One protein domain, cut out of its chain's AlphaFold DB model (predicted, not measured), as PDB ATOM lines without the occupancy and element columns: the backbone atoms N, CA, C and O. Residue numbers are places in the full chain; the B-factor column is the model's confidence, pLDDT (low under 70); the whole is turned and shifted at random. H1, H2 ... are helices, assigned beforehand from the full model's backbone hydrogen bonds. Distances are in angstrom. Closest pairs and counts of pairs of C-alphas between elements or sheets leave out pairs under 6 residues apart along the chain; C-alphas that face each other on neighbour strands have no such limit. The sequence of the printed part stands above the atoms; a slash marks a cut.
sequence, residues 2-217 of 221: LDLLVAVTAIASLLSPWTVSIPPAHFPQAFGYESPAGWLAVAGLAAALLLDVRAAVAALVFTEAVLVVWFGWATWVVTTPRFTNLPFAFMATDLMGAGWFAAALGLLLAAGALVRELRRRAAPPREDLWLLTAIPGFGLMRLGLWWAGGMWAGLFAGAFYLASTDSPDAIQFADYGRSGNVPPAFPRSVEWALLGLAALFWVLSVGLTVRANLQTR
ATOM      1  N   LEU A   2     111.289  10.297  90.980       86.81
ATOM      2  CA  LEU A   2     110.666   9.009  90.612       86.81
ATOM      3  C   LEU A   2     109.133   9.066  90.640       86.81
ATOM      4  O   LEU A   2     108.517   8.671  89.665       86.81
ATOM      5  N   ASP A   3     108.535   9.665  91.670       90.12
ATOM      6  CA  ASP A   3     107.070   9.779  91.779       90.12
ATOM      7  C   ASP A   3     106.452  10.565  90.611       90.12
ATOM      8  O   ASP A   3     105.400  10.205  90.095       90.12
ATOM      9  N   LEU A   4     107.155  11.599  90.125       94.44
ATOM     10  CA  LEU A   4     106.752  12.346  88.931       94.44
ATOM     11  C   LEU A   4     106.826  11.467  87.678       94.44
ATOM     12  O   LEU A   4     105.926  11.519  86.851       94.44
ATOM     13  N   LEU A   5     107.871  10.646  87.535       96.06
ATOM     14  CA  LEU A   5     107.981   9.712  86.413       96.06
ATOM     15  C   LEU A   5     106.891   8.631  86.468       96.06
ATOM     16  O   LEU A   5     106.344   8.279  85.427       96.06
ATOM     17  N   VAL A   6     106.521   8.151  87.659       96.38
ATOM     18  CA  VAL A   6     105.380   7.235  87.844       96.38
ATOM     19  C   VAL A   6     104.073   7.917  87.429       96.38
ATOM     20  O   VAL A   6     103.294   7.343  86.677       96.38
ATOM     21  N   ALA A   7     103.850   9.169  87.835       96.44
ATOM     22  CA  ALA A   7     102.665   9.921  87.425       96.44
ATOM     23  C   ALA A   7     102.619  10.151  85.903       96.44
ATOM     24  O   ALA A   7     101.586   9.934  85.272       96.44
ATOM     25  N   VAL A   8     103.744  10.538  85.291       97.31
ATOM     26  CA  VAL A   8     103.848  10.744  83.838       97.31
ATOM     27  C   VAL A   8     103.598   9.445  83.076       97.31
ATOM     28  O   VAL A   8     102.857   9.454  82.099       97.31
ATOM     29  N   THR A   9     104.163   8.323  83.524       97.38
ATOM     30  CA  THR A   9     103.950   7.011  82.890       97.38
ATOM     31  C   THR A   9     102.520   6.503  83.065       97.38
ATOM     32  O   THR A   9     101.962   5.955  82.117       97.38
ATOM     33  N   ALA A  10     101.879   6.759  84.208       97.12
ATOM     34  CA  ALA A  10     100.463   6.460  84.417       97.12
ATOM     35  C   ALA A  10      99.560   7.277  83.473       97.12
ATOM     36  O   ALA A  10      98.694   6.718  82.801       97.12
ATOM     37  N   ILE A  11      99.800   8.587  83.348       97.38
ATOM     38  CA  ILE A  11      99.068   9.445  82.401       97.38
ATOM     39  C   ILE A  11      99.311   8.981  80.962       97.38
ATOM     40  O   ILE A  11      98.361   8.811  80.201       97.38
ATOM     41  N   ALA A  12     100.570   8.722  80.595       97.38
ATOM     42  CA  ALA A  12     100.922   8.216  79.273       97.38
ATOM     43  C   ALA A  12     100.233   6.878  78.981       97.38
ATOM     44  O   ALA A  12      99.771   6.671  77.863       97.38
ATOM     45  N   SER A  13     100.102   6.000  79.978       97.38
ATOM     46  CA  SER A  13      99.392   4.731  79.843       97.38
ATOM     47  C   SER A  13      97.910   4.913  79.511       97.38
ATOM     48  O   SER A  13      97.404   4.226  78.624       97.38
ATOM     49  N   LEU A  14      97.218   5.859  80.158       97.06
ATOM     50  CA  LEU A  14      95.811   6.153  79.855       97.06
ATOM     51  C   LEU A  14      95.627   6.795  78.481       97.06
ATOM     52  O   LEU A  14      94.692   6.447  77.764       97.06
ATOM     53  N   LEU A  15      96.512   7.727  78.125       97.50
ATOM     54  CA  LEU A  15      96.428   8.493  76.879       97.50
ATOM     55  C   LEU A  15      96.985   7.749  75.660       97.50
ATOM     56  O   LEU A  15      96.891   8.258  74.546       97.50
ATOM     57  N   SER A  16      97.549   6.557  75.853       97.06
ATOM     58  CA  SER A  16      98.099   5.736  74.775       97.06
ATOM     59  C   SER A  16      97.203   4.536  74.456       97.06
ATOM     60  O   SER A  16      96.462   4.060  75.323       97.06
ATOM     61  N   PRO A  17      97.297   3.994  73.231       96.12
ATOM     62  CA  PRO A  17      96.666   2.729  72.875       96.12
ATOM     63  C   PRO A  17      97.139   1.600  73.790       96.12
ATOM     64  O   PRO A  17      98.341   1.397  73.941       96.12
ATOM     65  N   TRP A  18      96.208   0.854  74.377       95.75
ATOM     66  CA  TRP A  18      96.487  -0.423  75.038       95.75
ATOM     67  C   TRP A  18      96.405  -1.584  74.056       95.75
ATOM     68  O   TRP A  18      97.161  -2.540  74.204       95.75
ATOM     69  N   THR A  19      95.544  -1.472  73.040       95.12
ATOM     70  CA  THR A  19      95.519  -2.399  71.909       95.12
ATOM     71  C   THR A  19      95.942  -1.749  70.597       95.12
ATOM     72  O   THR A  19      95.646  -0.580  70.338       95.12
ATOM     73  N   VAL A  20      96.608  -2.518  69.739       92.88
ATOM     74  CA  VAL A  20      96.855  -2.153  68.336       92.88
ATOM     75  C   VAL A  20      95.633  -2.506  67.484       92.88
ATOM     76  O   VAL A  20      94.959  -3.505  67.733       92.88
ATOM     77  N   SER A  21      95.322  -1.678  66.479       93.12
ATOM     78  CA  SER A  21      94.266  -2.005  65.517       93.12
ATOM     79  C   SER A  21      94.751  -3.074  64.543       93.12
ATOM     80  O   SER A  21      95.795  -2.913  63.916       93.12
ATOM     81  N   ILE A  22      93.956  -4.132  64.376       92.62
ATOM     82  CA  ILE A  22      94.201  -5.201  63.401       92.62
ATOM     83  C   ILE A  22      92.942  -5.319  62.529       92.62
ATOM     84  O   ILE A  22      92.057  -6.134  62.821       92.62
ATOM     85  N   PRO A  23      92.817  -4.490  61.472       91.38
ATOM     86  CA  PRO A  23      91.626  -4.458  60.624       91.38
ATOM     87  C   PRO A  23      91.229  -5.815  60.014       91.38
ATOM     88  O   PRO A  23      90.041  -6.129  60.060       91.38
ATOM     89  N   PRO A  24      92.160  -6.669  59.531       87.62
ATOM     90  CA  PRO A  24      91.806  -7.990  58.992       87.62
ATOM     91  C   PRO A  24      91.100  -8.904  60.005       87.62
ATOM     92  O   PRO A  24      90.256  -9.716  59.635       87.62
ATOM     93  N   ALA A  25      91.409  -8.745  61.295       90.94
ATOM     94  CA  ALA A  25      90.784  -9.481  62.393       90.94
ATOM     95  C   ALA A  25      89.574  -8.743  62.997       90.94
ATOM     96  O   ALA A  25      89.027  -9.184  64.011       90.94
ATOM     97  N   HIS A  26      89.171  -7.610  62.407       91.44
ATOM     98  CA  HIS A  26      88.159  -6.691  62.937       91.44
ATOM     99  C   HIS A  26      88.431  -6.305  64.400       91.44
ATOM    100  O   HIS A  26      87.513  -6.183  65.213       91.44
ATOM    101  N   PHE A  27      89.711  -6.158  64.756       93.38
ATOM    102  CA  PHE A  27      90.124  -5.849  66.116       93.38
ATOM    103  C   PHE A  27      90.402  -4.347  66.256       93.38
ATOM    104  O   PHE A  27      91.322  -3.830  65.607       93.38
ATOM    105  N   PRO A  28      89.605  -3.621  67.059       93.00
ATOM    106  CA  PRO A  28      89.769  -2.187  67.204       93.00
ATOM    107  C   PRO A  28      90.968  -1.851  68.093       93.00
ATOM    108  O   PRO A  28      91.309  -2.570  69.039       93.00
ATOM    109  N   GLN A  29      91.567  -0.699  67.809       94.44
ATOM    110  CA  GLN A  29      92.402  -0.017  68.786       94.44
ATOM    111  C   GLN A  29      91.520   0.461  69.945       94.44
ATOM    112  O   GLN A  29      90.433   0.984  69.716       94.44
ATOM    113  N   ALA A  30      92.014   0.292  71.165       95.81
ATOM    114  CA  ALA A  30      91.410   0.794  72.387       95.81
ATOM    115  C   ALA A  30      92.473   1.549  73.182       95.81
ATOM    116  O   ALA A  30      93.571   1.032  73.430       95.81
ATOM    117  N   PHE A  31      92.153   2.774  73.580       96.56
ATOM    118  CA  PHE A  31      93.012   3.575  74.447       96.56
ATOM    119  C   PHE A  31      92.894   3.142  75.907       96.56
ATOM    120  O   PHE A  31      91.925   2.502  76.318       96.56
ATOM    121  N   GLY A  32      93.881   3.509  76.727       94.50
ATOM    122  CA  GLY A  32      93.864   3.183  78.152       94.50
ATOM    123  C   GLY A  32      92.640   3.734  78.884       94.50
ATOM    124  O   GLY A  32      92.088   3.036  79.729       94.50
ATOM    125  N   TYR A  33      92.159   4.926  78.520       95.81
ATOM    126  CA  TYR A  33      90.939   5.501  79.102       95.81
ATOM    127  C   TYR A  33      89.647   4.761  78.710       95.81
ATOM    128  O   TYR A  33      88.641   4.897  79.407       95.81
ATOM    129  N   GLU A  34      89.670   3.969  77.636       96.50
ATOM    130  CA  GLU A  34      88.557   3.122  77.174       96.50
ATOM    131  C   GLU A  34      88.654   1.697  77.742       96.50
ATOM    132  O   GLU A  34      87.687   0.937  77.722       96.50
ATOM    133  N   SER A  35      89.829   1.325  78.255       93.38
ATOM    134  CA  SER A  35      90.149  -0.015  78.736       93.38
ATOM    135  C   SER A  35      90.012  -0.110  80.258       93.38
ATOM    136  O   SER A  35      90.693   0.622  80.984       93.38
ATOM    137  N   PRO A  36      89.231  -1.071  80.792       95.50
ATOM    138  CA  PRO A  36      89.210  -1.345  82.227       95.50
ATOM    139  C   PRO A  36      90.607  -1.636  82.790       95.50
ATOM    140  O   PRO A  36      90.943  -1.165  83.870       95.50
ATOM    141  N   ALA A  37      91.454  -2.352  82.043       96.31
ATOM    142  CA  ALA A  37      92.820  -2.644  82.472       96.31
ATOM    143  C   ALA A  37      93.681  -1.376  82.579       96.31
ATOM    144  O   ALA A  37      94.469  -1.263  83.516       96.31
ATOM    145  N   GLY A  38      93.478  -0.401  81.684       96.94
ATOM    146  CA  GLY A  38      94.154   0.895  81.747       96.94
ATOM    147  C   GLY A  38      93.838   1.647  83.036       96.94
ATOM    148  O   GLY A  38      94.746   2.075  83.752       96.94
ATOM    149  N   TRP A  39      92.555   1.723  83.389       98.06
ATOM    150  CA  TRP A  39      92.121   2.329  84.647       98.06
ATOM    151  C   TRP A  39      92.616   1.580  85.882       98.06
ATOM    152  O   TRP A  39      93.084   2.217  86.824       98.06
ATOM    153  N   LEU A  40      92.554   0.245  85.888       98.38
ATOM    154  CA  LEU A  40      93.022  -0.554  87.025       98.38
ATOM    155  C   LEU A  40      94.536  -0.407  87.231       98.38
ATOM    156  O   LEU A  40      94.976  -0.235  88.367       98.38
ATOM    157  N   ALA A  41      95.328  -0.396  86.154       97.94
ATOM    158  CA  ALA A  41      96.770  -0.181  86.239       97.94
ATOM    159  C   ALA A  41      97.099   1.209  86.807       97.94
ATOM    160  O   ALA A  41      97.904   1.324  87.731       97.94
ATOM    161  N   VAL A  42      96.436   2.268  86.328       97.62
ATOM    162  CA  VAL A  42      96.653   3.624  86.861       97.62
ATOM    163  C   VAL A  42      96.172   3.771  88.297       97.62
ATOM    164  O   VAL A  42      96.861   4.402  89.093       97.62
ATOM    165  N   ALA A  43      95.038   3.172  88.660       98.06
ATOM    166  CA  ALA A  43      94.565   3.173  90.040       98.06
ATOM    167  C   ALA A  43      95.572   2.485  90.974       98.06
ATOM    168  O   ALA A  43      95.865   3.010  92.046       98.06
ATOM    169  N   GLY A  44      96.151   1.359  90.547       97.94
ATOM    170  CA  GLY A  44      97.208   0.663  91.281       97.94
ATOM    171  C   GLY A  44      98.487   1.497  91.427       97.94
ATOM    172  O   GLY A  44      99.008   1.631  92.535       97.94
ATOM    173  N   LEU A  45      98.946   2.146  90.352       97.81
ATOM    174  CA  LEU A  45     100.105   3.048  90.398       97.81
ATOM    175  C   LEU A  45      99.855   4.271  91.290       97.81
ATOM    176  O   LEU A  45     100.709   4.629  92.098       97.81
ATOM    177  N   ALA A  46      98.678   4.893  91.194       97.19
ATOM    178  CA  ALA A  46      98.297   6.017  92.045       97.19
ATOM    179  C   ALA A  46      98.213   5.596  93.520       97.19
ATOM    180  O   ALA A  46      98.743   6.285  94.390       97.19
ATOM    181  N   ALA A  47      97.620   4.436  93.805       97.00
ATOM    182  CA  ALA A  47      97.574   3.874  95.149       97.00
ATOM    183  C   ALA A  47      98.985   3.620  95.707       97.00
ATOM    184  O   ALA A  47      99.249   3.946  96.861       97.00
ATOM    185  N   ALA A  48      99.923   3.128  94.893       96.00
ATOM    186  CA  ALA A  48     101.306   2.932  95.322       96.00
ATOM    187  C   ALA A  48     102.033   4.240  95.699       96.00
ATOM    188  O   ALA A  48     102.951   4.204  96.516       96.00
ATOM    189  N   LEU A  49     101.625   5.383  95.135       94.25
ATOM    190  CA  LEU A  49     102.177   6.702  95.472       94.25
ATOM    191  C   LEU A  49     101.543   7.327  96.722       94.25
ATOM    192  O   LEU A  49     102.191   8.121  97.402       94.25
ATOM    193  N   LEU A  50     100.275   7.020  96.991       94.50
ATOM    194  CA  LEU A  50      99.472   7.708  98.007       94.50
ATOM    195  C   LEU A  50      99.347   6.932  99.320       94.50
ATOM    196  O   LEU A  50      99.102   7.535 100.364       94.50
ATOM    197  N   LEU A  51      99.466   5.606  99.273       93.81
ATOM    198  CA  LEU A  51      99.266   4.748 100.434       93.81
ATOM    199  C   LEU A  51     100.543   4.571 101.256       93.81
ATOM    200  O   LEU A  51     101.668   4.744 100.785       93.81
ATOM    201  N   ASP A  52     100.356   4.137 102.501       91.50
ATOM    202  CA  ASP A  52     101.457   3.712 103.353       91.50
ATOM    203  C   ASP A  52     102.263   2.580 102.719       91.50
ATOM    204  O   ASP A  52     101.737   1.711 102.026       91.50
ATOM    205  N   VAL A  53     103.551   2.530 103.053       88.62
ATOM    206  CA  VAL A  53     104.557   1.660 102.426       88.62
ATOM    207  C   VAL A  53     104.120   0.193 102.295       88.62
ATOM    208  O   VAL A  53     104.411  -0.438 101.286       88.62
ATOM    209  N   ARG A  54     103.407  -0.375 103.278       85.44
ATOM    210  CA  ARG A  54     102.919  -1.765 103.189       85.44
ATOM    211  C   ARG A  54     101.760  -1.928 102.208       85.44
ATOM    212  O   ARG A  54     101.753  -2.875 101.430       85.44
ATOM    213  N   ALA A  55     100.800  -1.011 102.237       92.81
ATOM    214  CA  ALA A  55      99.674  -1.016 101.312       92.81
ATOM    215  C   ALA A  55     100.126  -0.678  99.880       92.81
ATOM    216  O   ALA A  55      99.605  -1.243  98.922       92.81
ATOM    217  N   ALA A  56     101.168   0.145  99.736       94.62
ATOM    218  CA  ALA A  56     101.811   0.407  98.457       94.62
ATOM    219  C   ALA A  56     102.397  -0.869  97.824       94.62
ATOM    220  O   ALA A  56     102.259  -1.049  96.618       94.62
ATOM    221  N   VAL A  57     102.969  -1.805  98.603       95.06
ATOM    222  CA  VAL A  57     103.440  -3.100  98.058       95.06
ATOM    223  C   VAL A  57     102.277  -3.878  97.442       95.06
ATOM    224  O   VAL A  57     102.391  -4.364  96.320       95.06
ATOM    225  N   ALA A  58     101.145  -3.958  98.146       95.69
ATOM    226  CA  ALA A  58      99.954  -4.631  97.634       95.69
ATOM    227  C   ALA A  58      99.413  -3.953  96.364       95.69
ATOM    228  O   ALA A  58      99.034  -4.643  95.421       95.69
ATOM    229  N   ALA A  59      99.437  -2.619  96.301       97.31
ATOM    230  CA  ALA A  59      99.036  -1.864  95.115       97.31
ATOM    231  C   ALA A  59      99.937  -2.147  93.895       97.31
ATOM    232  O   ALA A  59      99.443  -2.263  92.772       97.31
ATOM    233  N   LEU A  60     101.246  -2.327  94.101       97.69
ATOM    234  CA  LEU A  60     102.162  -2.721  93.027       97.69
ATOM    235  C   LEU A  60     101.921  -4.154  92.557       97.69
ATOM    236  O   LEU A  60     101.877  -4.387  91.355       97.69
ATOM    237  N   VAL A  61     101.706  -5.101  93.475       97.06
ATOM    238  CA  VAL A  61     101.354  -6.483  93.104       97.06
ATOM    239  C   VAL A  61     100.027  -6.532  92.358       97.06
ATOM    240  O   VAL A  61      99.898  -7.258  91.377       97.06
ATOM    241  N   PHE A  62      99.052  -5.732  92.778       97.88
ATOM    242  CA  PHE A  62      97.800  -5.579  92.052       97.88
ATOM    243  C   PHE A  62      98.033  -5.042  90.632       97.88
ATOM    244  O   PHE A  62      97.484  -5.581  89.677       97.88
ATOM    245  N   THR A  63      98.884  -4.025  90.480       98.38
ATOM    246  CA  THR A  63      99.236  -3.464  89.166       98.38
ATOM    247  C   THR A  63      99.914  -4.508  88.273       98.38
ATOM    248  O   THR A  63      99.526  -4.660  87.118       98.38
ATOM    249  N   GLU A  64     100.870  -5.270  88.810       98.12
ATOM    250  CA  GLU A  64     101.509  -6.392  88.107       98.12
ATOM    251  C   GLU A  64     100.467  -7.430  87.669       98.12
ATOM    252  O   GLU A  64     100.425  -7.828  86.506       98.12
ATOM    253  N   ALA A  65      99.554  -7.811  88.566       98.31
ATOM    254  CA  ALA A  65      98.490  -8.757  88.255       98.31
ATOM    255  C   ALA A  65      97.583  -8.255  87.121       98.31
ATOM    256  O   ALA A  65      97.213  -9.041  86.254       98.31
ATOM    257  N   VAL A  66      97.258  -6.957  87.076       98.44
ATOM    258  CA  VAL A  66      96.495  -6.360  85.966       98.44
ATOM    259  C   VAL A  66      97.236  -6.531  84.638       98.44
ATOM    260  O   VAL A  66      96.620  -6.943  83.654       98.44
ATOM    261  N   LEU A  67      98.546  -6.262  84.601       98.06
ATOM    262  CA  LEU A  67      99.355  -6.401  83.385       98.06
ATOM    263  C   LEU A  67      99.440  -7.858  82.918       98.06
ATOM    264  O   LEU A  67      99.232  -8.130  81.732       98.06
ATOM    265  N   VAL A  68      99.673  -8.788  83.846       97.44
ATOM    266  CA  VAL A  68      99.745 -10.231  83.576       97.44
ATOM    267  C   VAL A  68      98.399 -10.775  83.101       97.44
ATOM    268  O   VAL A  68      98.342 -11.486  82.098       97.44
ATOM    269  N   VAL A  69      97.298 -10.424  83.772       98.19
ATOM    270  CA  VAL A  69      95.945 -10.850  83.383       98.19
ATOM    271  C   VAL A  69      95.580 -10.294  82.012       98.19
ATOM    272  O   VAL A  69      95.031 -11.025  81.189       98.19
ATOM    273  N   TRP A  70      95.917  -9.033  81.729       97.94
ATOM    274  CA  TRP A  70      95.698  -8.453  80.407       97.94
ATOM    275  C   TRP A  70      96.495  -9.198  79.329       97.94
ATOM    276  O   TRP A  70      95.942  -9.531  78.282       97.94
ATOM    277  N   PHE A  71      97.762  -9.530  79.590       96.88
ATOM    278  CA  PHE A  71      98.587 -10.287  78.643       96.88
ATOM    279  C   PHE A  71      98.053 -11.713  78.428       96.88
ATOM    280  O   PHE A  71      98.002 -12.204  77.298       96.88
ATOM    281  N   GLY A  72      97.572 -12.363  79.490       97.44
ATOM    282  CA  GLY A  72      96.885 -13.653  79.409       97.44
ATOM    283  C   GLY A  72      95.594 -13.580  78.588       97.44
ATOM    284  O   GLY A  72      95.346 -14.441  77.744       97.44
ATOM    285  N   TRP A  73      94.807 -12.514  78.760       97.62
ATOM    286  CA  TRP A  73      93.637 -12.246  77.924       97.62
ATOM    287  C   TRP A  73      94.020 -12.042  76.453       97.62
ATOM    288  O   TRP A  73      93.385 -12.642  75.589       97.62
ATOM    289  N   ALA A  74      95.067 -11.267  76.158       96.69
ATOM    290  CA  ALA A  74      95.554 -11.065  74.793       96.69
ATOM    291  C   ALA A  74      96.018 -12.390  74.157       96.69
ATOM    292  O   ALA A  74      95.680 -12.681  73.010       96.69
ATOM    293  N   THR A  75      96.702 -13.235  74.935       96.62
ATOM    294  CA  THR A  75      97.115 -14.588  74.523       96.62
ATOM    295  C   THR A  75      95.910 -15.464  74.190       96.62
ATOM    296  O   THR A  75      95.890 -16.127  73.159       96.62
ATOM    297  N   TRP A  76      94.866 -15.448  75.019       97.19
ATOM    298  CA  TRP A  76      93.630 -16.172  74.725       97.19
ATOM    299  C   TRP A  76      92.917 -15.613  73.488       97.19
ATOM    300  O   TRP A  76      92.469 -16.364  72.622       97.19
ATOM    301  N   VAL A  77      92.850 -14.291  73.357       96.69
ATOM    302  CA  VAL A  77      92.215 -13.608  72.234       96.69
ATOM    303  C   VAL A  77      92.775 -14.066  70.887       96.69
ATOM    304  O   VAL A  77      91.981 -14.337  69.983       96.69
ATOM    305  N   VAL A  78      94.094 -14.178  70.733       95.38
ATOM    306  CA  VAL A  78      94.702 -14.569  69.448       95.38
ATOM    307  C   VAL A  78      94.435 -16.028  69.068       95.38
ATOM    308  O   VAL A  78      94.591 -16.401  67.912       95.38
ATOM    309  N   THR A  79      93.931 -16.843  70.001       96.31
ATOM    310  CA  THR A  79      93.487 -18.224  69.723       96.31
ATOM    311  C   THR A  79      92.046 -18.327  69.224       96.31
ATOM    312  O   THR A  79      91.582 -19.409  68.868       96.31
ATOM    313  N   THR A  80      91.306 -17.215  69.184       97.06
ATOM    314  CA  THR A  80      89.911 -17.211  68.721       97.06
ATOM    315  C   THR A  80      89.811 -17.295  67.187       97.06
ATOM    316  O   THR A  80      90.720 -16.829  66.496       97.06
ATOM    317  N   PRO A  81      88.689 -17.799  66.620       95.81
ATOM    318  CA  PRO A  81      88.520 -17.967  65.169       95.81
ATOM    319  C   PRO A  81      88.776 -16.711  64.329       95.81
ATOM    320  O   PRO A  81      89.213 -16.809  63.188       95.81
ATOM    321  N   ARG A  82      88.544 -15.514  64.885       94.12
ATOM    322  CA  ARG A  82      88.815 -14.246  64.184       94.12
ATOM    323  C   ARG A  82      90.295 -14.053  63.826       94.12
ATOM    324  O   ARG A  82      90.586 -13.339  62.878       94.12
ATOM    325  N   PHE A  83      91.198 -14.667  64.591       94.75
ATOM    326  CA  PHE A  83      92.642 -14.613  64.378       94.75
ATOM    327  C   PHE A  83      93.161 -15.910  63.751       94.75
ATOM    328  O   PHE A  83      93.939 -15.848  62.809       94.75
ATOM    329  N   THR A  84      92.691 -17.080  64.195       94.12
ATOM    330  CA  THR A  84      93.189 -18.375  63.692       94.12
ATOM    331  C   THR A  84      92.729 -18.723  62.274       94.12
ATOM    332  O   THR A  84      93.355 -19.559  61.628       94.12
ATOM    333  N   ASN A  85      91.677 -18.074  61.758       93.75
ATOM    334  CA  ASN A  85      91.272 -18.194  60.351       93.75
ATOM    335  C   ASN A  85      92.136 -17.350  59.398       93.75
ATOM    336  O   ASN A  85      92.020 -17.491  58.180       93.75
ATOM    337  N   LEU A  86      92.968 -16.451  59.928       91.81
ATOM    338  CA  LEU A  86      93.902 -15.660  59.137       91.81
ATOM    339  C   LEU A  86      95.223 -16.435  58.987       91.81
ATOM    340  O   LEU A  86      95.638 -17.124  59.915       91.81
ATOM    341  N   PRO A  87      95.934 -16.310  57.853       90.31
ATOM    342  CA  PRO A  87      97.159 -17.075  57.603       90.31
ATOM    343  C   PRO A  87      98.381 -16.590  58.410       90.31
ATOM    344  O   PRO A  87      99.474 -17.129  58.245       90.31
ATOM    345  N   PHE A  88      98.219 -15.577  59.264       91.12
ATOM    346  CA  PHE A  88      99.273 -15.022  60.108       91.12
ATOM    347  C   PHE A  88      99.176 -15.580  61.534       91.12
ATOM    348  O   PHE A  88      98.099 -15.604  62.129       91.12
ATOM    349  N   ALA A  89     100.304 -16.021  62.090       91.94
ATOM    350  CA  ALA A  89     100.373 -16.586  63.435       91.94
ATOM    351  C   ALA A  89     100.425 -15.472  64.495       91.94
ATOM    352  O   ALA A  89     101.497 -15.134  64.990       91.94
ATOM    353  N   PHE A  90      99.260 -14.906  64.818       93.31
ATOM    354  CA  PHE A  90      99.136 -13.825  65.797       93.31
ATOM    355  C   PHE A  90      99.593 -14.235  67.200       93.31
ATOM    356  O   PHE A  90      99.292 -15.330  67.684       93.31
ATOM    357  N   MET A  91     100.256 -13.305  67.880       94.06
ATOM    358  CA  MET A  91     100.720 -13.423  69.257       94.06
ATOM    359  C   MET A  91     100.188 -12.275  70.118       94.06
ATOM    360  O   MET A  91      99.719 -11.254  69.621       94.06
ATOM    361  N   ALA A  92     100.225 -12.451  71.440       93.62
ATOM    362  CA  ALA A  92      99.714 -11.452  72.382       93.62
ATOM    363  C   ALA A  92     100.405 -10.086  72.230       93.62
ATOM    364  O   ALA A  92      99.759  -9.052  72.373       93.62
ATOM    365  N   THR A  93     101.695 -10.099  71.906       94.19
ATOM    366  CA  THR A  93     102.548  -8.941  71.594       94.19
ATOM    367  C   THR A  93     102.048  -8.112  70.414       94.19
ATOM    368  O   THR A  93     102.119  -6.890  70.482       94.19
ATOM    369  N   ASP A  94     101.436  -8.733  69.399       94.00
ATOM    370  CA  ASP A  94     100.866  -8.026  68.241       94.00
ATOM    371  C   ASP A  94      99.683  -7.141  68.632       94.00
ATOM    372  O   ASP A  94      99.333  -6.191  67.933       94.00
ATOM    373  N   LEU A  95      99.044  -7.460  69.757       95.00
ATOM    374  CA  LEU A  95      97.953  -6.670  70.300       95.00
ATOM    375  C   LEU A  95      98.465  -5.568  71.223       95.00
ATOM    376  O   LEU A  95      97.685  -4.678  71.535       95.00
ATOM    377  N   MET A  96      99.718  -5.594  71.679       94.75
ATOM    378  CA  MET A  96     100.215  -4.687  72.715       94.75
ATOM    379  C   MET A  96     100.439  -3.277  72.182       94.75
ATOM    380  O   MET A  96     101.311  -3.026  71.357       94.75
ATOM    381  N   GLY A  97      99.678  -2.323  72.711       93.88
ATOM    382  CA  GLY A  97      99.915  -0.908  72.462       93.88
ATOM    383  C   GLY A  97     100.902  -0.280  73.454       93.88
ATOM    384  O   GLY A  97     101.204  -0.820  74.522       93.88
ATOM    385  N   ALA A  98     101.366   0.929  73.124       95.00
ATOM    386  CA  ALA A  98     102.303   1.705  73.942       95.00
ATOM    387  C   ALA A  98     101.815   1.957  75.385       95.00
ATOM    388  O   ALA A  98     102.626   2.101  76.299       95.00
ATOM    389  N   GLY A  99     100.498   1.979  75.610       96.69
ATOM    390  CA  GLY A  99      99.899   2.192  76.924       96.69
ATOM    391  C   GLY A  99     100.203   1.078  77.923       96.69
ATOM    392  O   GLY A  99     100.435   1.372  79.099       96.69
ATOM    393  N   TRP A 100     100.298  -0.174  77.463       97.19
ATOM    394  CA  TRP A 100     100.688  -1.300  78.313       97.19
ATOM    395  C   TRP A 100     102.150  -1.162  78.760       97.19
ATOM    396  O   TRP A 100     102.453  -1.256  79.949       97.19
ATOM    397  N   PHE A 101     103.054  -0.832  77.828       96.56
ATOM    398  CA  PHE A 101     104.474  -0.609  78.135       96.56
ATOM    399  C   PHE A 101     104.691   0.586  79.068       96.56
ATOM    400  O   PHE A 101     105.532   0.521  79.965       96.56
ATOM    401  N   ALA A 102     103.913   1.659  78.906       97.88
ATOM    402  CA  ALA A 102     103.956   2.805  79.808       97.88
ATOM    403  C   ALA A 102     103.556   2.417  81.244       97.88
ATOM    404  O   ALA A 102     104.246   2.803  82.188       97.88
ATOM    405  N   ALA A 103     102.507   1.604  81.423       98.06
ATOM    406  CA  ALA A 103     102.129   1.092  82.743       98.06
ATOM    407  C   ALA A 103     103.208   0.179  83.345       98.06
ATOM    408  O   ALA A 103     103.554   0.346  84.515       98.06
ATOM    409  N   ALA A 104     103.786  -0.728  82.550       97.75
ATOM    410  CA  ALA A 104     104.881  -1.595  82.988       97.75
ATOM    411  C   ALA A 104     106.114  -0.789  83.436       97.75
ATOM    412  O   ALA A 104     106.708  -1.069  84.477       97.75
ATOM    413  N   LEU A 105     106.469   0.274  82.707       97.75
ATOM    414  CA  LEU A 105     107.544   1.179  83.110       97.75
ATOM    415  C   LEU A 105     107.214   1.902  84.425       97.75
ATOM    416  O   LEU A 105     108.062   1.976  85.318       97.75
ATOM    417  N   GLY A 106     105.982   2.400  84.564       98.00
ATOM    418  CA  GLY A 106     105.500   3.018  85.800       98.00
ATOM    419  C   GLY A 106     105.593   2.077  86.998       98.00
ATOM    420  O   GLY A 106     106.053   2.486  88.065       98.00
ATOM    421  N   LEU A 107     105.254   0.801  86.805       98.38
ATOM    422  CA  LEU A 107     105.363  -0.241  87.820       98.38
ATOM    423  C   LEU A 107     106.811  -0.458  88.273       98.38
ATOM    424  O   LEU A 107     107.079  -0.427  89.474       98.38
ATOM    425  N   LEU A 108     107.759  -0.609  87.341       97.56
ATOM    426  CA  LEU A 108     109.181  -0.787  87.672       97.56
ATOM    427  C   LEU A 108     109.746   0.423  88.436       97.56
ATOM    428  O   LEU A 108     110.489   0.268  89.408       97.56
ATOM    429  N   LEU A 109     109.371   1.640  88.027       97.25
ATOM    430  CA  LEU A 109     109.788   2.877  88.693       97.25
ATOM    431  C   LEU A 109     109.212   2.987  90.111       97.25
ATOM    432  O   LEU A 109     109.951   3.304  91.051       97.25
ATOM    433  N   ALA A 110     107.919   2.701  90.273       97.50
ATOM    434  CA  ALA A 110     107.234   2.749  91.559       97.50
ATOM    435  C   ALA A 110     107.769   1.673  92.517       97.50
ATOM    436  O   ALA A 110     108.066   1.969  93.675       97.50
ATOM    437  N   ALA A 111     108.008   0.457  92.021       97.12
ATOM    438  CA  ALA A 111     108.643  -0.614  92.780       97.12
ATOM    439  C   ALA A 111     110.062  -0.231  93.223       97.12
ATOM    440  O   ALA A 111     110.429  -0.442  94.381       97.12
ATOM    441  N   GLY A 112     110.844   0.416  92.354       95.44
ATOM    442  CA  GLY A 112     112.188   0.889  92.696       95.44
ATOM    443  C   GLY A 112     112.163   1.954  93.791       95.44
ATOM    444  O   GLY A 112     112.943   1.897  94.748       95.44
ATOM    445  N   ALA A 113     111.234   2.908  93.690       94.81
ATOM    446  CA  ALA A 113     111.025   3.927  94.713       94.81
ATOM    447  C   ALA A 113     110.615   3.303  96.057       94.81
ATOM    448  O   ALA A 113     111.203   3.638  97.091       94.81
ATOM    449  N   LEU A 114     109.679   2.351  96.032       94.94
ATOM    450  CA  LEU A 114     109.154   1.696  97.224       94.94
ATOM    451  C   LEU A 114     110.200   0.829  97.928       94.94
ATOM    452  O   LEU A 114     110.353   0.918  99.145       94.94
ATOM    453  N   VAL A 115     110.976   0.035  97.185       94.19
ATOM    454  CA  VAL A 115     112.060  -0.771  97.770       94.19
ATOM    455  C   VAL A 115     113.122   0.123  98.407       94.19
ATOM    456  O   VAL A 115     113.626  -0.180  99.493       94.19
ATOM    457  N   ARG A 116     113.442   1.260  97.782       92.56
ATOM    458  CA  ARG A 116     114.354   2.248  98.369       92.56
ATOM    459  C   ARG A 116     113.806   2.802  99.683       92.56
ATOM    460  O   ARG A 116     114.568   2.932 100.638       92.56
ATOM    461  N   GLU A 117     112.512   3.094  99.742       92.38
ATOM    462  CA  GLU A 117     111.859   3.611 100.943       92.38
ATOM    463  C   GLU A 117     111.779   2.570 102.072       92.38
ATOM    464  O   GLU A 117     112.159   2.860 103.207       92.38
ATOM    465  N   LEU A 118     111.399   1.327 101.761       90.94
ATOM    466  CA  LEU A 118     111.410   0.199 102.703       90.94
ATOM    467  C   LEU A 118     112.780   0.025 103.369       90.94
ATOM    468  O   LEU A 118     112.870  -0.186 104.581       90.94
ATOM    469  N   ARG A 119     113.855   0.157 102.585       87.69
ATOM    470  CA  ARG A 119     115.226   0.083 103.101       87.69
ATOM    471  C   ARG A 119     115.604   1.288 103.951       87.69
ATOM    472  O   ARG A 119     116.230   1.100 104.989       87.69
ATOM    473  N   ARG A 120     115.221   2.506 103.550       89.31
ATOM    474  CA  ARG A 120     115.462   3.726 104.345       89.31
ATOM    475  C   ARG A 120     114.832   3.637 105.731       89.31
ATOM    476  O   ARG A 120     115.441   4.079 106.696       89.31
ATOM    477  N   ARG A 121     113.655   3.016 105.835       89.31
ATOM    478  CA  ARG A 121     112.957   2.783 107.110       89.31
ATOM    479  C   ARG A 121     113.489   1.587 107.906       89.31
ATOM    480  O   ARG A 121     112.906   1.261 108.934       89.31
ATOM    481  N   ALA A 122     114.534   0.905 107.422       83.06
ATOM    482  CA  ALA A 122     115.038  -0.350 107.981       83.06
ATOM    483  C   ALA A 122     113.917  -1.378 108.245       83.06
ATOM    484  O   ALA A 122     113.953  -2.130 109.218       83.06
ATOM    485  N   ALA A 123     112.890  -1.400 107.383       80.06
ATOM    486  CA  ALA A 123     111.742  -2.270 107.579       80.06
ATOM    487  C   ALA A 123     112.187  -3.742 107.470       80.06
ATOM    488  O   ALA A 123     112.843  -4.108 106.484       80.06
ATOM    489  N   PRO A 124     111.832  -4.614 108.431       82.00
ATOM    490  CA  PRO A 124     112.208  -6.019 108.362       82.00
ATOM    491  C   PRO A 124     111.546  -6.672 107.138       82.00
ATOM    492  O   PRO A 124     110.359  -6.429 106.912       82.00
ATOM    493  N   PRO A 125     112.277  -7.479 106.346       79.88
ATOM    494  CA  PRO A 125     111.679  -8.249 105.261       79.88
ATOM    495  C   PRO A 125     110.727  -9.294 105.855       79.88
ATOM    496  O   PRO A 125     111.137 -10.148 106.655       79.88
ATOM    497  N   ARG A 126     109.443  -9.152 105.519       84.12
ATOM    498  CA  ARG A 126     108.315 -10.015 105.891       84.12
ATOM    499  C   ARG A 126     107.625 -10.466 104.595       84.12
ATOM    500  O   ARG A 126     108.300 -10.769 103.616       84.12
ATOM    501  N   GLU A 127     106.296 -10.509 104.572       87.19
ATOM    502  CA  GLU A 127     105.481 -10.848 103.396       87.19
ATOM    503  C   GLU A 127     105.744  -9.929 102.193       87.19
ATOM    504  O   GLU A 127     105.652 -10.367 101.049       87.19
ATOM    505  N   ASP A 128     106.154  -8.680 102.437       88.69
ATOM    506  CA  ASP A 128     106.519  -7.713 101.400       88.69
ATOM    507  C   ASP A 128     107.648  -8.214 100.490       88.69
ATOM    508  O   ASP A 128     107.648  -7.912  99.300       88.69
ATOM    509  N   LEU A 129     108.583  -9.010 101.022       93.38
ATOM    510  CA  LEU A 129     109.641  -9.632 100.226       93.38
ATOM    511  C   LEU A 129     109.061 -10.540  99.140       93.38
ATOM    512  O   LEU A 129     109.444 -10.424  97.979       93.38
ATOM    513  N   TRP A 130     108.144 -11.427  99.520       94.81
ATOM    514  CA  TRP A 130     107.559 -12.416  98.619       94.81
ATOM    515  C   TRP A 130     106.603 -11.769  97.630       94.81
ATOM    516  O   TRP A 130     106.648 -12.080  96.444       94.81
ATOM    517  N   LEU A 131     105.823 -10.788  98.078       95.19
ATOM    518  CA  LEU A 131     104.982  -9.979  97.200       95.19
ATOM    519  C   LEU A 131     105.814  -9.276  96.117       95.19
ATOM    520  O   LEU A 131     105.461  -9.315  94.942       95.19
ATOM    521  N   LEU A 132     106.975  -8.726  96.475       95.44
ATOM    522  CA  LEU A 132     107.872  -8.090  95.511       95.44
ATOM    523  C   LEU A 132     108.536  -9.069  94.534       95.44
ATOM    524  O   LEU A 132     109.013  -8.621  93.498       95.44
ATOM    525  N   THR A 133     108.557 -10.382  94.796       96.44
ATOM    526  CA  THR A 133     109.045 -11.357  93.798       96.44
ATOM    527  C   THR A 133     108.105 -11.540  92.607       96.44
ATOM    528  O   THR A 133     108.538 -12.068  91.581       96.44
ATOM    529  N   ALA A 134     106.859 -11.055  92.701       95.75
ATOM    530  CA  ALA A 134     105.966 -10.967  91.550       95.75
ATOM    531  C   ALA A 134     106.562 -10.081  90.446       95.75
ATOM    532  O   ALA A 134     106.359 -10.361  89.275       95.75
ATOM    533  N   ILE A 135     107.357  -9.068  90.817       96.38
ATOM    534  CA  ILE A 135     108.049  -8.195  89.872       96.38
ATOM    535  C   ILE A 135     109.497  -8.699  89.715       96.38
ATOM    536  O   ILE A 135     110.250  -8.724  90.700       96.38
ATOM    537  N   PRO A 136     109.932  -9.091  88.505       94.19
ATOM    538  CA  PRO A 136     111.252  -9.678  88.276       94.19
ATOM    539  C   PRO A 136     112.398  -8.851  88.878       94.19
ATOM    540  O   PRO A 136     112.531  -7.657  88.625       94.19
ATOM    541  N   GLY A 137     113.235  -9.494  89.700       95.94
ATOM    542  CA  GLY A 137     114.397  -8.868  90.345       95.94
ATOM    543  C   GLY A 137     114.123  -8.037  91.612       95.94
ATOM    544  O   GLY A 137     115.069  -7.754  92.354       95.94
ATOM    545  N   PHE A 138     112.874  -7.690  91.942       96.62
ATOM    546  CA  PHE A 138     112.587  -6.799  93.081       96.62
ATOM    547  C   PHE A 138     112.721  -7.465  94.454       96.62
ATOM    548  O   PHE A 138     113.076  -6.789  95.424       96.62
ATOM    549  N   GLY A 139     112.567  -8.789  94.539       95.69
ATOM    550  CA  GLY A 139     112.911  -9.551  95.745       95.69
ATOM    551  C   GLY A 139     114.390  -9.407  96.136       95.69
ATOM    552  O   GLY A 139     114.716  -9.121  97.288       95.69
ATOM    553  N   LEU A 140     115.303  -9.485  95.160       95.88
ATOM    554  CA  LEU A 140     116.740  -9.268  95.380       95.88
ATOM    555  C   LEU A 140     117.039  -7.833  95.828       95.88
ATOM    556  O   LEU A 140     117.797  -7.626  96.779       95.88
ATOM    557  N   MET A 141     116.415  -6.833  95.195       95.88
ATOM    558  CA  MET A 141     116.573  -5.432  95.613       95.88
ATOM    559  C   MET A 141     116.102  -5.219  97.057       95.88
ATOM    560  O   MET A 141     116.739  -4.481  97.820       95.88
ATOM    561  N   ARG A 142     115.017  -5.897  97.457       94.38
ATOM    562  CA  ARG A 142     114.468  -5.845  98.815       94.38
ATOM    563  C   ARG A 142     115.419  -6.415  99.868       94.38
ATOM    564  O   ARG A 142     115.461  -5.874 100.978       94.38
ATOM    565  N   LEU A 143     116.210  -7.425  99.506       93.69
ATOM    566  CA  LEU A 143     117.302  -7.985 100.317       93.69
ATOM    567  C   LEU A 143     118.584  -7.132 100.300       93.69
ATOM    568  O   LEU A 143     119.563  -7.463 100.956       93.69
ATOM    569  N   GLY A 144     118.598  -6.012  99.571       92.06
ATOM    570  CA  GLY A 144     119.759  -5.128  99.462       92.06
ATOM    571  C   GLY A 144     120.705  -5.460  98.306       92.06
ATOM    572  O   GLY A 144     121.647  -4.703  98.076       92.06
ATOM    573  N   LEU A 145     120.425  -6.503  97.522       93.81
ATOM    574  CA  LEU A 145     121.181  -6.885  96.325       93.81
ATOM    575  C   LEU A 145     120.715  -6.071  95.106       93.81
ATOM    576  O   LEU A 145     120.223  -6.616  94.119       93.81
ATOM    577  N   TRP A 146     120.856  -4.744  95.183       93.81
ATOM    578  CA  TRP A 146     120.324  -3.803  94.186       93.81
ATOM    579  C   TRP A 146     120.815  -4.068  92.770       93.81
ATOM    580  O   TRP A 146     120.020  -4.036  91.835       93.81
ATOM    581  N   TRP A 147     122.108  -4.345  92.615       94.94
ATOM    582  CA  TRP A 147     122.698  -4.537  91.294       94.94
ATOM    583  C   TRP A 147     122.240  -5.837  90.641       94.94
ATOM    584  O   TRP A 147     121.829  -5.837  89.486       94.94
ATOM    585  N   ALA A 148     122.206  -6.925  91.417       95.12
ATOM    586  CA  ALA A 148     121.664  -8.192  90.951       95.12
ATOM    587  C   ALA A 148     120.178  -8.048  90.592       95.12
ATOM    588  O   ALA A 148     119.777  -8.427  89.497       95.12
ATOM    589  N   GLY A 149     119.372  -7.447  91.472       96.19
ATOM    590  CA  GLY A 149     117.952  -7.221  91.209       96.19
ATOM    591  C   GLY A 149     117.700  -6.370  89.963       96.19
ATOM    592  O   GLY A 149     116.869  -6.732  89.137       96.19
ATOM    593  N   GLY A 150     118.460  -5.287  89.782       96.56
ATOM    594  CA  GLY A 150     118.360  -4.419  88.604       96.56
ATOM    595  C   GLY A 150     118.745  -5.124  87.311       96.56
ATOM    596  O   GLY A 150     118.063  -4.966  86.304       96.56
ATOM    597  N   MET A 151     119.787  -5.957  87.353       97.88
ATOM    598  CA  MET A 151     120.190  -6.779  86.216       97.88
ATOM    599  C   MET A 151     119.087  -7.766  85.815       97.88
ATOM    600  O   MET A 151     118.751  -7.838  84.640       97.88
ATOM    601  N   TRP A 152     118.480  -8.481  86.768       97.75
ATOM    602  CA  TRP A 152     117.389  -9.418  86.468       97.75
ATOM    603  C   TRP A 152     116.129  -8.717  85.949       97.75
ATOM    604  O   TRP A 152     115.528  -9.199  84.991       97.75
ATOM    605  N   ALA A 153     115.771  -7.563  86.519       97.25
ATOM    606  CA  ALA A 153     114.678  -6.736  86.011       97.25
ATOM    607  C   ALA A 153     114.949  -6.266  84.570       97.25
ATOM    608  O   ALA A 153     114.078  -6.353  83.709       97.25
ATOM    609  N   GLY A 154     116.178  -5.817  84.292       97.75
ATOM    610  CA  GLY A 154     116.604  -5.382  82.963       97.75
ATOM    611  C   GLY A 154     116.638  -6.516  81.937       97.75
ATOM    612  O   GLY A 154     116.188  -6.323  80.814       97.75
ATOM    613  N   LEU A 155     117.115  -7.705  82.318       98.06
ATOM    614  CA  LEU A 155     117.114  -8.894  81.459       98.06
ATOM    615  C   LEU A 155     115.690  -9.331  81.106       98.06
ATOM    616  O   LEU A 155     115.407  -9.590  79.939       98.06
ATOM    617  N   PHE A 156     114.792  -9.365  82.094       97.94
ATOM    618  CA  PHE A 156     113.376  -9.647  81.871       97.94
ATOM    619  C   PHE A 156     112.746  -8.630  80.913       97.94
ATOM    620  O   PHE A 156     112.208  -9.010  79.875       97.94
ATOM    621  N   ALA A 157     112.853  -7.337  81.238       97.00
ATOM    622  CA  ALA A 157     112.243  -6.269  80.450       97.00
ATOM    623  C   ALA A 157     112.826  -6.205  79.034       97.00
ATOM    624  O   ALA A 157     112.086  -6.024  78.072       97.00
ATOM    625  N   GLY A 158     114.140  -6.398  78.895       97.06
ATOM    626  CA  GLY A 158     114.829  -6.431  77.610       97.06
ATOM    627  C   GLY A 158     114.390  -7.606  76.742       97.06
ATOM    628  O   GLY A 158     114.058  -7.398  75.582       97.06
ATOM    629  N   ALA A 159     114.329  -8.822  77.294       96.81
ATOM    630  CA  ALA A 159     113.852  -9.994  76.557       96.81
ATOM    631  C   ALA A 159     112.392  -9.827  76.112       96.81
ATOM    632  O   ALA A 159     112.072 -10.075  74.952       96.81
ATOM    633  N   PHE A 160     111.528  -9.340  77.005       95.75
ATOM    634  CA  PHE A 160     110.123  -9.098  76.693       95.75
ATOM    635  C   PHE A 160     109.948  -8.000  75.631       95.75
ATOM    636  O   PHE A 160     109.187  -8.164  74.681       95.75
ATOM    637  N   TYR A 161     110.681  -6.888  75.748       94.50
ATOM    638  CA  TYR A 161     110.649  -5.817  74.754       94.50
ATOM    639  C   TYR A 161     111.143  -6.303  73.388       94.50
ATOM    640  O   TYR A 161     110.478  -6.070  72.383       94.50
ATOM    641  N   LEU A 162     112.258  -7.036  73.339       94.69
ATOM    642  CA  LEU A 162     112.766  -7.606  72.089       94.69
ATOM    643  C   LEU A 162     111.767  -8.581  71.454       94.69
ATOM    644  O   LEU A 162     111.623  -8.576  70.236       94.69
ATOM    645  N   ALA A 163     111.035  -9.362  72.256       93.50
ATOM    646  CA  ALA A 163     109.949 -10.195  71.745       93.50
ATOM    647  C   ALA A 163     108.894  -9.331  71.034       93.50
ATOM    648  O   ALA A 163     108.521  -9.611  69.901       93.50
ATOM    649  N   SER A 164     108.492  -8.216  71.651       90.56
ATOM    650  CA  SER A 164     107.514  -7.300  71.053       90.56
ATOM    651  C   SER A 164     108.006  -6.559  69.806       90.56
ATOM    652  O   SER A 164     107.192  -6.120  69.006       90.56
ATOM    653  N   THR A 165     109.321  -6.420  69.597       88.88
ATOM    654  CA  THR A 165     109.845  -5.760  68.384       88.88
ATOM    655  C   THR A 165     109.735  -6.615  67.121       88.88
ATOM    656  O   THR A 165     109.880  -6.080  66.026       88.88
ATOM    657  N   ASP A 166     109.471  -7.915  67.263       84.50
ATOM    658  CA  ASP A 166     109.193  -8.824  66.141       84.50
ATOM    659  C   ASP A 166     107.708  -8.779  65.711       84.50
ATOM    660  O   ASP A 166     107.296  -9.397  64.724       84.50
ATOM    661  N   SER A 167     106.873  -8.033  66.444       85.94
ATOM    662  CA  SER A 167     105.479  -7.778  66.086       85.94
ATOM    663  C   SER A 167     105.358  -6.708  64.999       85.94
ATOM    664  O   SER A 167     106.043  -5.684  65.062       85.94
ATOM    665  N   PRO A 168     104.445  -6.886  64.026       86.25
ATOM    666  CA  PRO A 168     104.088  -5.820  63.106       86.25
ATOM    667  C   PRO A 168     103.519  -4.615  63.862       86.25
ATOM    668  O   PRO A 168     102.736  -4.764  64.802       86.25
ATOM    669  N   ASP A 169     103.892  -3.411  63.440       84.25
ATOM    670  CA  ASP A 169     103.368  -2.192  64.053       84.25
ATOM    671  C   ASP A 169     101.956  -1.837  63.537       84.25
ATOM    672  O   ASP A 169     101.416  -2.418  62.589       84.25
ATOM    673  N   ALA A 170     101.336  -0.840  64.172       82.62
ATOM    674  CA  ALA A 170      99.997  -0.380  63.810       82.62
ATOM    675  C   ALA A 170      99.895   0.145  62.364       82.62
ATOM    676  O   ALA A 170      98.832   0.047  61.751       82.62
ATOM    677  N   ILE A 171     100.978   0.710  61.820       86.19
ATOM    678  CA  ILE A 171     101.016   1.250  60.456       86.19
ATOM    679  C   ILE A 171     101.019   0.089  59.465       86.19
ATOM    680  O   ILE A 171     100.206   0.070  58.541       86.19
ATOM    681  N   GLN A 172     101.852  -0.922  59.710       87.31
ATOM    682  CA  GLN A 172     101.900  -2.140  58.911       87.31
ATOM    683  C   GLN A 172     100.537  -2.838  58.894       87.31
ATOM    684  O   GLN A 172     100.019  -3.143  57.820       87.31
ATOM    685  N   PHE A 173      99.900  -3.037  60.054       89.56
ATOM    686  CA  PHE A 173      98.562  -3.637  60.100       89.56
ATOM    687  C   PHE A 173      97.498  -2.804  59.374       89.56
ATOM    688  O   PHE A 173      96.614  -3.379  58.732       89.56
ATOM    689  N   ALA A 174      97.578  -1.472  59.423       87.50
ATOM    690  CA  ALA A 174      96.677  -0.602  58.672       87.50
ATOM    691  C   ALA A 174      96.873  -0.743  57.152       87.50
ATOM    692  O   ALA A 174      95.889  -0.819  56.411       87.50
ATOM    693  N   ASP A 175      98.120  -0.823  56.686       88.75
ATOM    694  CA  ASP A 175      98.444  -1.000  55.269       88.75
ATOM    695  C   ASP A 175      97.964  -2.358  54.742       88.75
ATOM    696  O   ASP A 175      97.299  -2.421  53.703       88.75
ATOM    697  N   TYR A 176      98.193  -3.438  55.495       87.19
ATOM    698  CA  TYR A 176      97.647  -4.757  55.161       87.19
ATOM    699  C   TYR A 176      96.114  -4.748  55.150       87.19
ATOM    700  O   TYR A 176      95.501  -5.242  54.198       87.19
ATOM    701  N   GLY A 177      95.497  -4.076  56.128       85.38
ATOM    702  CA  GLY A 177      94.051  -3.892  56.222       85.38
ATOM    703  C   GLY A 177      93.417  -3.244  54.988       85.38
ATOM    704  O   GLY A 177      92.353  -3.684  54.560       85.38
ATOM    705  N   ARG A 178      94.077  -2.264  54.350       88.19
ATOM    706  CA  ARG A 178      93.570  -1.626  53.112       88.19
ATOM    707  C   ARG A 178      93.444  -2.594  51.938       88.19
ATOM    708  O   ARG A 178      92.613  -2.382  51.062       88.19
ATOM    709  N   SER A 179      94.277  -3.632  51.911       85.56
ATOM    710  CA  SER A 179      94.273  -4.654  50.859       85.56
ATOM    711  C   SER A 179      93.513  -5.926  51.247       85.56
ATOM    712  O   SER A 179      93.482  -6.871  50.466       85.56
ATOM    713  N   GLY A 180      92.908  -5.965  52.443       81.31
ATOM    714  CA  GLY A 180      92.251  -7.159  52.982       81.31
ATOM    715  C   GLY A 180      93.215  -8.302  53.319       81.31
ATOM    716  O   GLY A 180      92.773  -9.434  53.498       81.31
ATOM    717  N   ASN A 181      94.518  -8.020  53.393       86.50
ATOM    718  CA  ASN A 181      95.558  -9.006  53.671       86.50
ATOM    719  C   ASN A 181      96.031  -8.925  55.125       86.50
ATOM    720  O   ASN A 181      95.665  -8.021  55.869       86.50
ATOM    721  N   VAL A 182      96.885  -9.867  55.511       88.81
ATOM    722  CA  VAL A 182      97.674  -9.850  56.750       88.81
ATOM    723  C   VAL A 182      99.164  -9.868  56.396       88.81
ATOM    724  O   VAL A 182      99.494 -10.173  55.243       88.81
ATOM    725  N   PRO A 183     100.067  -9.562  57.348       87.12
ATOM    726  CA  PRO A 183     101.493  -9.757  57.136       87.12
ATOM    727  C   PRO A 183     101.806 -11.167  56.611       87.12
ATOM    728  O   PRO A 183     101.108 -12.124  56.971       87.12
ATOM    729  N   PRO A 184     102.840 -11.320  55.763       85.06
ATOM    730  CA  PRO A 184     103.260 -12.634  55.297       85.06
ATOM    731  C   PRO A 184     103.581 -13.528  56.495       85.06
ATOM    732  O   PRO A 184     104.095 -13.059  57.508       85.06
ATOM    733  N   ALA A 185     103.288 -14.822  56.388       80.81
ATOM    734  CA  ALA A 185     103.631 -15.762  57.443       80.81
ATOM    735  C   ALA A 185     105.157 -15.810  57.604       80.81
ATOM    736  O   ALA A 185     105.869 -16.240  56.695       80.81
ATOM    737  N   PHE A 186     105.654 -15.371  58.758       81.06
ATOM    738  CA  PHE A 186     107.054 -15.518  59.136       81.06
ATOM    739  C   PHE A 186     107.184 -16.319  60.436       81.06
ATOM    740  O   PHE A 186     106.241 -16.377  61.231       81.06
ATOM    741  N   PRO A 187     108.327 -16.996  60.649       83.44
ATOM    742  CA  PRO A 187     108.522 -17.815  61.835       83.44
ATOM    743  C   PRO A 187     108.484 -16.960  63.106       83.44
ATOM    744  O   PRO A 187     109.289 -16.051  63.256       83.44
ATOM    745  N   ARG A 188     107.614 -17.312  64.059       88.19
ATOM    746  CA  ARG A 188     107.534 -16.665  65.386       88.19
ATOM    747  C   ARG A 188     108.444 -17.311  66.439       88.19
ATOM    748  O   ARG A 188     108.273 -17.122  67.639       88.19
ATOM    749  N   SER A 189     109.392 -18.151  66.013       87.75
ATOM    750  CA  SER A 189     110.249 -18.933  66.916       87.75
ATOM    751  C   SER A 189     111.156 -18.055  67.777       87.75
ATOM    752  O   SER A 189     111.404 -18.393  68.933       87.75
ATOM    753  N   VAL A 190     111.630 -16.931  67.230       90.50
ATOM    754  CA  VAL A 190     112.466 -15.965  67.953       90.50
ATOM    755  C   VAL A 190     111.669 -15.311  69.072       90.50
ATOM    756  O   VAL A 190     112.134 -15.269  70.209       90.50
ATOM    757  N   GLU A 191     110.448 -14.873  68.784       92.75
ATOM    758  CA  GLU A 191     109.578 -14.286  69.792       92.75
ATOM    759  C   GLU A 191     109.254 -15.267  70.926       92.75
ATOM    760  O   GLU A 191     109.434 -14.934  72.098       92.75
ATOM    761  N   TRP A 192     108.854 -16.504  70.606       92.69
ATOM    762  CA  TRP A 192     108.624 -17.538  71.621       92.69
ATOM    763  C   TRP A 192     109.868 -17.811  72.469       92.69
ATOM    764  O   TRP A 192     109.759 -17.980  73.685       92.69
ATOM    765  N   ALA A 193     111.054 -17.832  71.854       94.88
ATOM    766  CA  ALA A 193     112.309 -17.995  72.578       94.88
ATOM    767  C   ALA A 193     112.569 -16.822  73.538       94.88
ATOM    768  O   ALA A 193     112.980 -17.047  74.676       94.88
ATOM    769  N   LEU A 194     112.289 -15.586  73.120       96.31
ATOM    770  CA  LEU A 194     112.466 -14.387  73.944       96.31
ATOM    771  C   LEU A 194     111.452 -14.307  75.094       96.31
ATOM    772  O   LEU A 194     111.843 -14.002  76.220       96.31
ATOM    773  N   LEU A 195     110.184 -14.656  74.861       95.50
ATOM    774  CA  LEU A 195     109.181 -14.775  75.928       95.50
ATOM    775  C   LEU A 195     109.540 -15.898  76.912       95.50
ATOM    776  O   LEU A 195     109.433 -15.722  78.127       95.50
ATOM    777  N   GLY A 196     110.036 -17.030  76.403       96.81
ATOM    778  CA  GLY A 196     110.561 -18.122  77.223       96.81
ATOM    779  C   GLY A 196     111.762 -17.695  78.072       96.81
ATOM    780  O   GLY A 196     111.830 -18.031  79.255       96.81
ATOM    781  N   LEU A 197     112.677 -16.899  77.511       97.31
ATOM    782  CA  LEU A 197     113.798 -16.311  78.250       97.31
ATOM    783  C   LEU A 197     113.327 -15.319  79.314       97.31
ATOM    784  O   LEU A 197     113.834 -15.370  80.432       97.31
ATOM    785  N   ALA A 198     112.348 -14.462  79.014       97.19
ATOM    786  CA  ALA A 198     111.768 -13.558  80.003       97.19
ATOM    787  C   ALA A 198     111.186 -14.351  81.188       97.19
ATOM    788  O   ALA A 198     111.539 -14.092  82.341       97.19
ATOM    789  N   ALA A 199     110.389 -15.389  80.921       96.88
ATOM    790  CA  ALA A 199     109.863 -16.272  81.962       96.88
ATOM    791  C   ALA A 199     110.984 -16.952  82.771       96.88
ATOM    792  O   ALA A 199     110.933 -16.979  84.003       96.88
ATOM    793  N   LEU A 200     112.032 -17.444  82.103       98.00
ATOM    794  CA  LEU A 200     113.188 -18.046  82.764       98.00
ATOM    795  C   LEU A 200     113.914 -17.042  83.671       98.00
ATOM    796  O   LEU A 200     114.238 -17.370  84.811       98.00
ATOM    797  N   PHE A 201     114.148 -15.816  83.203       98.19
ATOM    798  CA  PHE A 201     114.785 -14.763  83.993       98.19
ATOM    799  C   PHE A 201     113.967 -14.394  85.226       98.19
ATOM    800  O   PHE A 201     114.541 -14.208  86.302       98.19
ATOM    801  N   TRP A 202     112.639 -14.358  85.106       97.50
ATOM    802  CA  TRP A 202     111.770 -14.168  86.259       97.50
ATOM    803  C   TRP A 202     111.946 -15.301  87.277       97.50
ATOM    804  O   TRP A 202     112.323 -15.023  88.417       97.50
ATOM    805  N   VAL A 203     111.791 -16.565  86.867       97.94
ATOM    806  CA  VAL A 203     111.929 -17.741  87.750       97.94
ATOM    807  C   VAL A 203     113.304 -17.793  88.422       97.94
ATOM    808  O   VAL A 203     113.399 -18.009  89.633       97.94
ATOM    809  N   LEU A 204     114.379 -17.539  87.673       97.56
ATOM    810  CA  LEU A 204     115.735 -17.492  88.224       97.56
ATOM    811  C   LEU A 204     115.895 -16.361  89.245       97.56
ATOM    812  O   LEU A 204     116.511 -16.570  90.291       97.56
ATOM    813  N   SER A 205     115.302 -15.188  89.002       97.31
ATOM    814  CA  SER A 205     115.327 -14.082  89.964       97.31
ATOM    815  C   SER A 205     114.617 -14.435  91.282       97.31
ATOM    816  O   SER A 205     115.108 -14.077  92.358       97.31
ATOM    817  N   VAL A 206     113.523 -15.207  91.223       97.38
ATOM    818  CA  VAL A 206     112.831 -15.736  92.411       97.38
ATOM    819  C   VAL A 206     113.720 -16.743  93.139       97.38
ATOM    820  O   VAL A 206     113.964 -16.589  94.335       97.38
ATOM    821  N   GLY A 207     114.280 -17.726  92.426       96.25
ATOM    822  CA  GLY A 207     115.160 -18.741  93.016       96.25
ATOM    823  C   GLY A 207     116.397 -18.142  93.694       96.25
ATOM    824  O   GLY A 207     116.781 -18.553  94.791       96.25
ATOM    825  N   LEU A 208     116.987 -17.105  93.096       96.50
ATOM    826  CA  LEU A 208     118.092 -16.363  93.702       96.50
ATOM    827  C   LEU A 208     117.655 -15.555  94.927       96.50
ATOM    828  O   LEU A 208     118.419 -15.468  95.887       96.50
ATOM    829  N   THR A 209     116.436 -15.006  94.928       96.31
ATOM    830  CA  THR A 209     115.867 -14.342  96.111       96.31
ATOM    831  C   THR A 209     115.715 -15.332  97.266       96.31
ATOM    832  O   THR A 209     116.148 -15.035  98.379       96.31
ATOM    833  N   VAL A 210     115.173 -16.527  97.003       95.38
ATOM    834  CA  VAL A 210     115.034 -17.603  98.002       95.38
ATOM    835  C   VAL A 210     116.399 -17.974  98.581       95.38
ATOM    836  O   VAL A 210     116.583 -17.950  99.798       95.38
ATOM    837  N   ARG A 211     117.384 -18.247  97.714       94.69
ATOM    838  CA  ARG A 211     118.747 -18.600  98.135       94.69
ATOM    839  C   ARG A 211     119.386 -17.509  98.996       94.69
ATOM    840  O   ARG A 211     119.966 -17.820 100.032       94.69
ATOM    841  N   ALA A 212     119.285 -16.248  98.578       92.81
ATOM    842  CA  ALA A 212     119.852 -15.125  99.317       92.81
ATOM    843  C   ALA A 212     119.186 -14.953 100.693       92.81
ATOM    844  O   ALA A 212     119.878 -14.725 101.682       92.81
ATOM    845  N   ASN A 213     117.863 -15.123 100.778       91.38
ATOM    846  CA  ASN A 213     117.139 -15.035 102.045       91.38
ATOM    847  C   ASN A 213     117.585 -16.125 103.041       91.38
ATOM    848  O   ASN A 213     117.862 -15.803 104.197       91.38
ATOM    849  N   LEU A 214     117.741 -17.377 102.588       89.56
ATOM    850  CA  LEU A 214     118.224 -18.489 103.424       89.56
ATOM    851  C   LEU A 214     119.636 -18.240 103.974       89.56
ATOM    852  O   LEU A 214     119.908 -18.494 105.139       89.56
ATOM    853  N   GLN A 215     120.529 -17.665 103.165       86.56
ATOM    854  CA  GLN A 215     121.886 -17.324 103.611       86.56
ATOM    855  C   GLN A 215     121.908 -16.227 104.685       86.56
ATOM    856  O   GLN A 215     122.837 -16.169 105.485       86.56
ATOM    857  N   THR A 216     120.895 -15.356 104.713       76.88
ATOM    858  CA  THR A 216     120.771 -14.290 105.722       76.88
ATOM    859  C   THR A 216     120.040 -14.717 106.998       76.88
ATOM    860  O   THR A 216     120.089 -13.987 107.988       76.88
ATOM    861  N   ARG A 217     119.367 -15.876 106.995       66.50
ATOM    862  CA  ARG A 217     118.655 -16.459 108.145       66.50
ATOM    863  C   ARG A 217     118.896 -17.977 108.191       66.50
ATOM    864  O   ARG A 217     118.010 -18.728 107.796       66.50
TER     865      ARG A 217
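What this domain is: This is residues 2 to 217 of the 221 residues of an uncharacterized protein of Chloroflexi bacterium (UniProt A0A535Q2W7). Six long helices run lengthwise in an elongated body: H1, H2, H3 and H6 form a four-helix bundle, and the antiparallel pair H9 and H11 lies side by side along it. The short helices H7 and H8 fill in between bundle and pair toward one end; H4, H10 and the loops near them make a looser cap at the other. The printed part has 216 residues with eleven named helices, H1 to H11 in chain order, and no named strand, an all-helix class. It is compact, with a radius of gyration of the C-alphas of 18.5 A, and spans 61 by 33 by 23 A.

How they stand to each other: H11, residues 189 to 216, touches H9, residues 146 to 165, at a shallow tilt of 14 degrees, opposite ways; their closest C-alphas, of Ala 163 and Glu 191, are 4.5 A apart. H8, residues 138 to 142, touches H11 at residues 205 to 212 alone, closest at the C-alphas of Leu 140 and Thr 209, 5.2 A. H8 also touches H6, residues 98 to 120, at residues 111 to 119 alone, with the closest C-alphas, of Val 115 and Arg 142, 5.7 A apart. H6 and H9 are near each other. H1, residues 2 to 15, H2, residues 36 to 50, H3, residues 53 to 78, and H6 form an up and down bundle, each running against the one before it. H1 and H6 touch at 21 degrees, a shallow tilt, closest at the C-alphas of Ser 13 and Gly 99, 3.9 A. H2 and H3, a helical hairpin, touch closest at the C-alphas of Ala 48 and Ala 56, 4.1 A. H7, residues 127 to 132, touches H3 at residues 54 to 61 alone, with the C-alphas of Val 57 and Asp 128 closest, 6.5 A. H5, residues 92 to 95, touches H3 at residues 71 to 78 alone, closest at the C-alphas of Thr 75 and Ala 92, 4.6 A. H4, residues 81 to 84, and H10, residues 170 to 178, touch no helix. Every O i to N i+4 pair is within hydrogen-bond range in H1, H2 and H6 to H11, and 21 of 22 are in H3; H4 and H5 are too short for such a pair.

Where its parts are: H11 is 40.5 A long, H3 38.1 A, H6 33.2 A, H9 27.9 A, H2 20.9 A and H1 19.8 A. H1 begins at C-alpha 2, (110.666, 9.009, 90.612), and H11 ends at C-alpha 216, (120.771, -14.290, 105.722).

The domain as a whole: The C-alphas of Ser 179 and Arg 217, the two farthest apart, are 63.4 A apart. The printed part has no cut. The link from H1 to H2, 20 residues, is long. Residue 217 alone is under pLDDT 70.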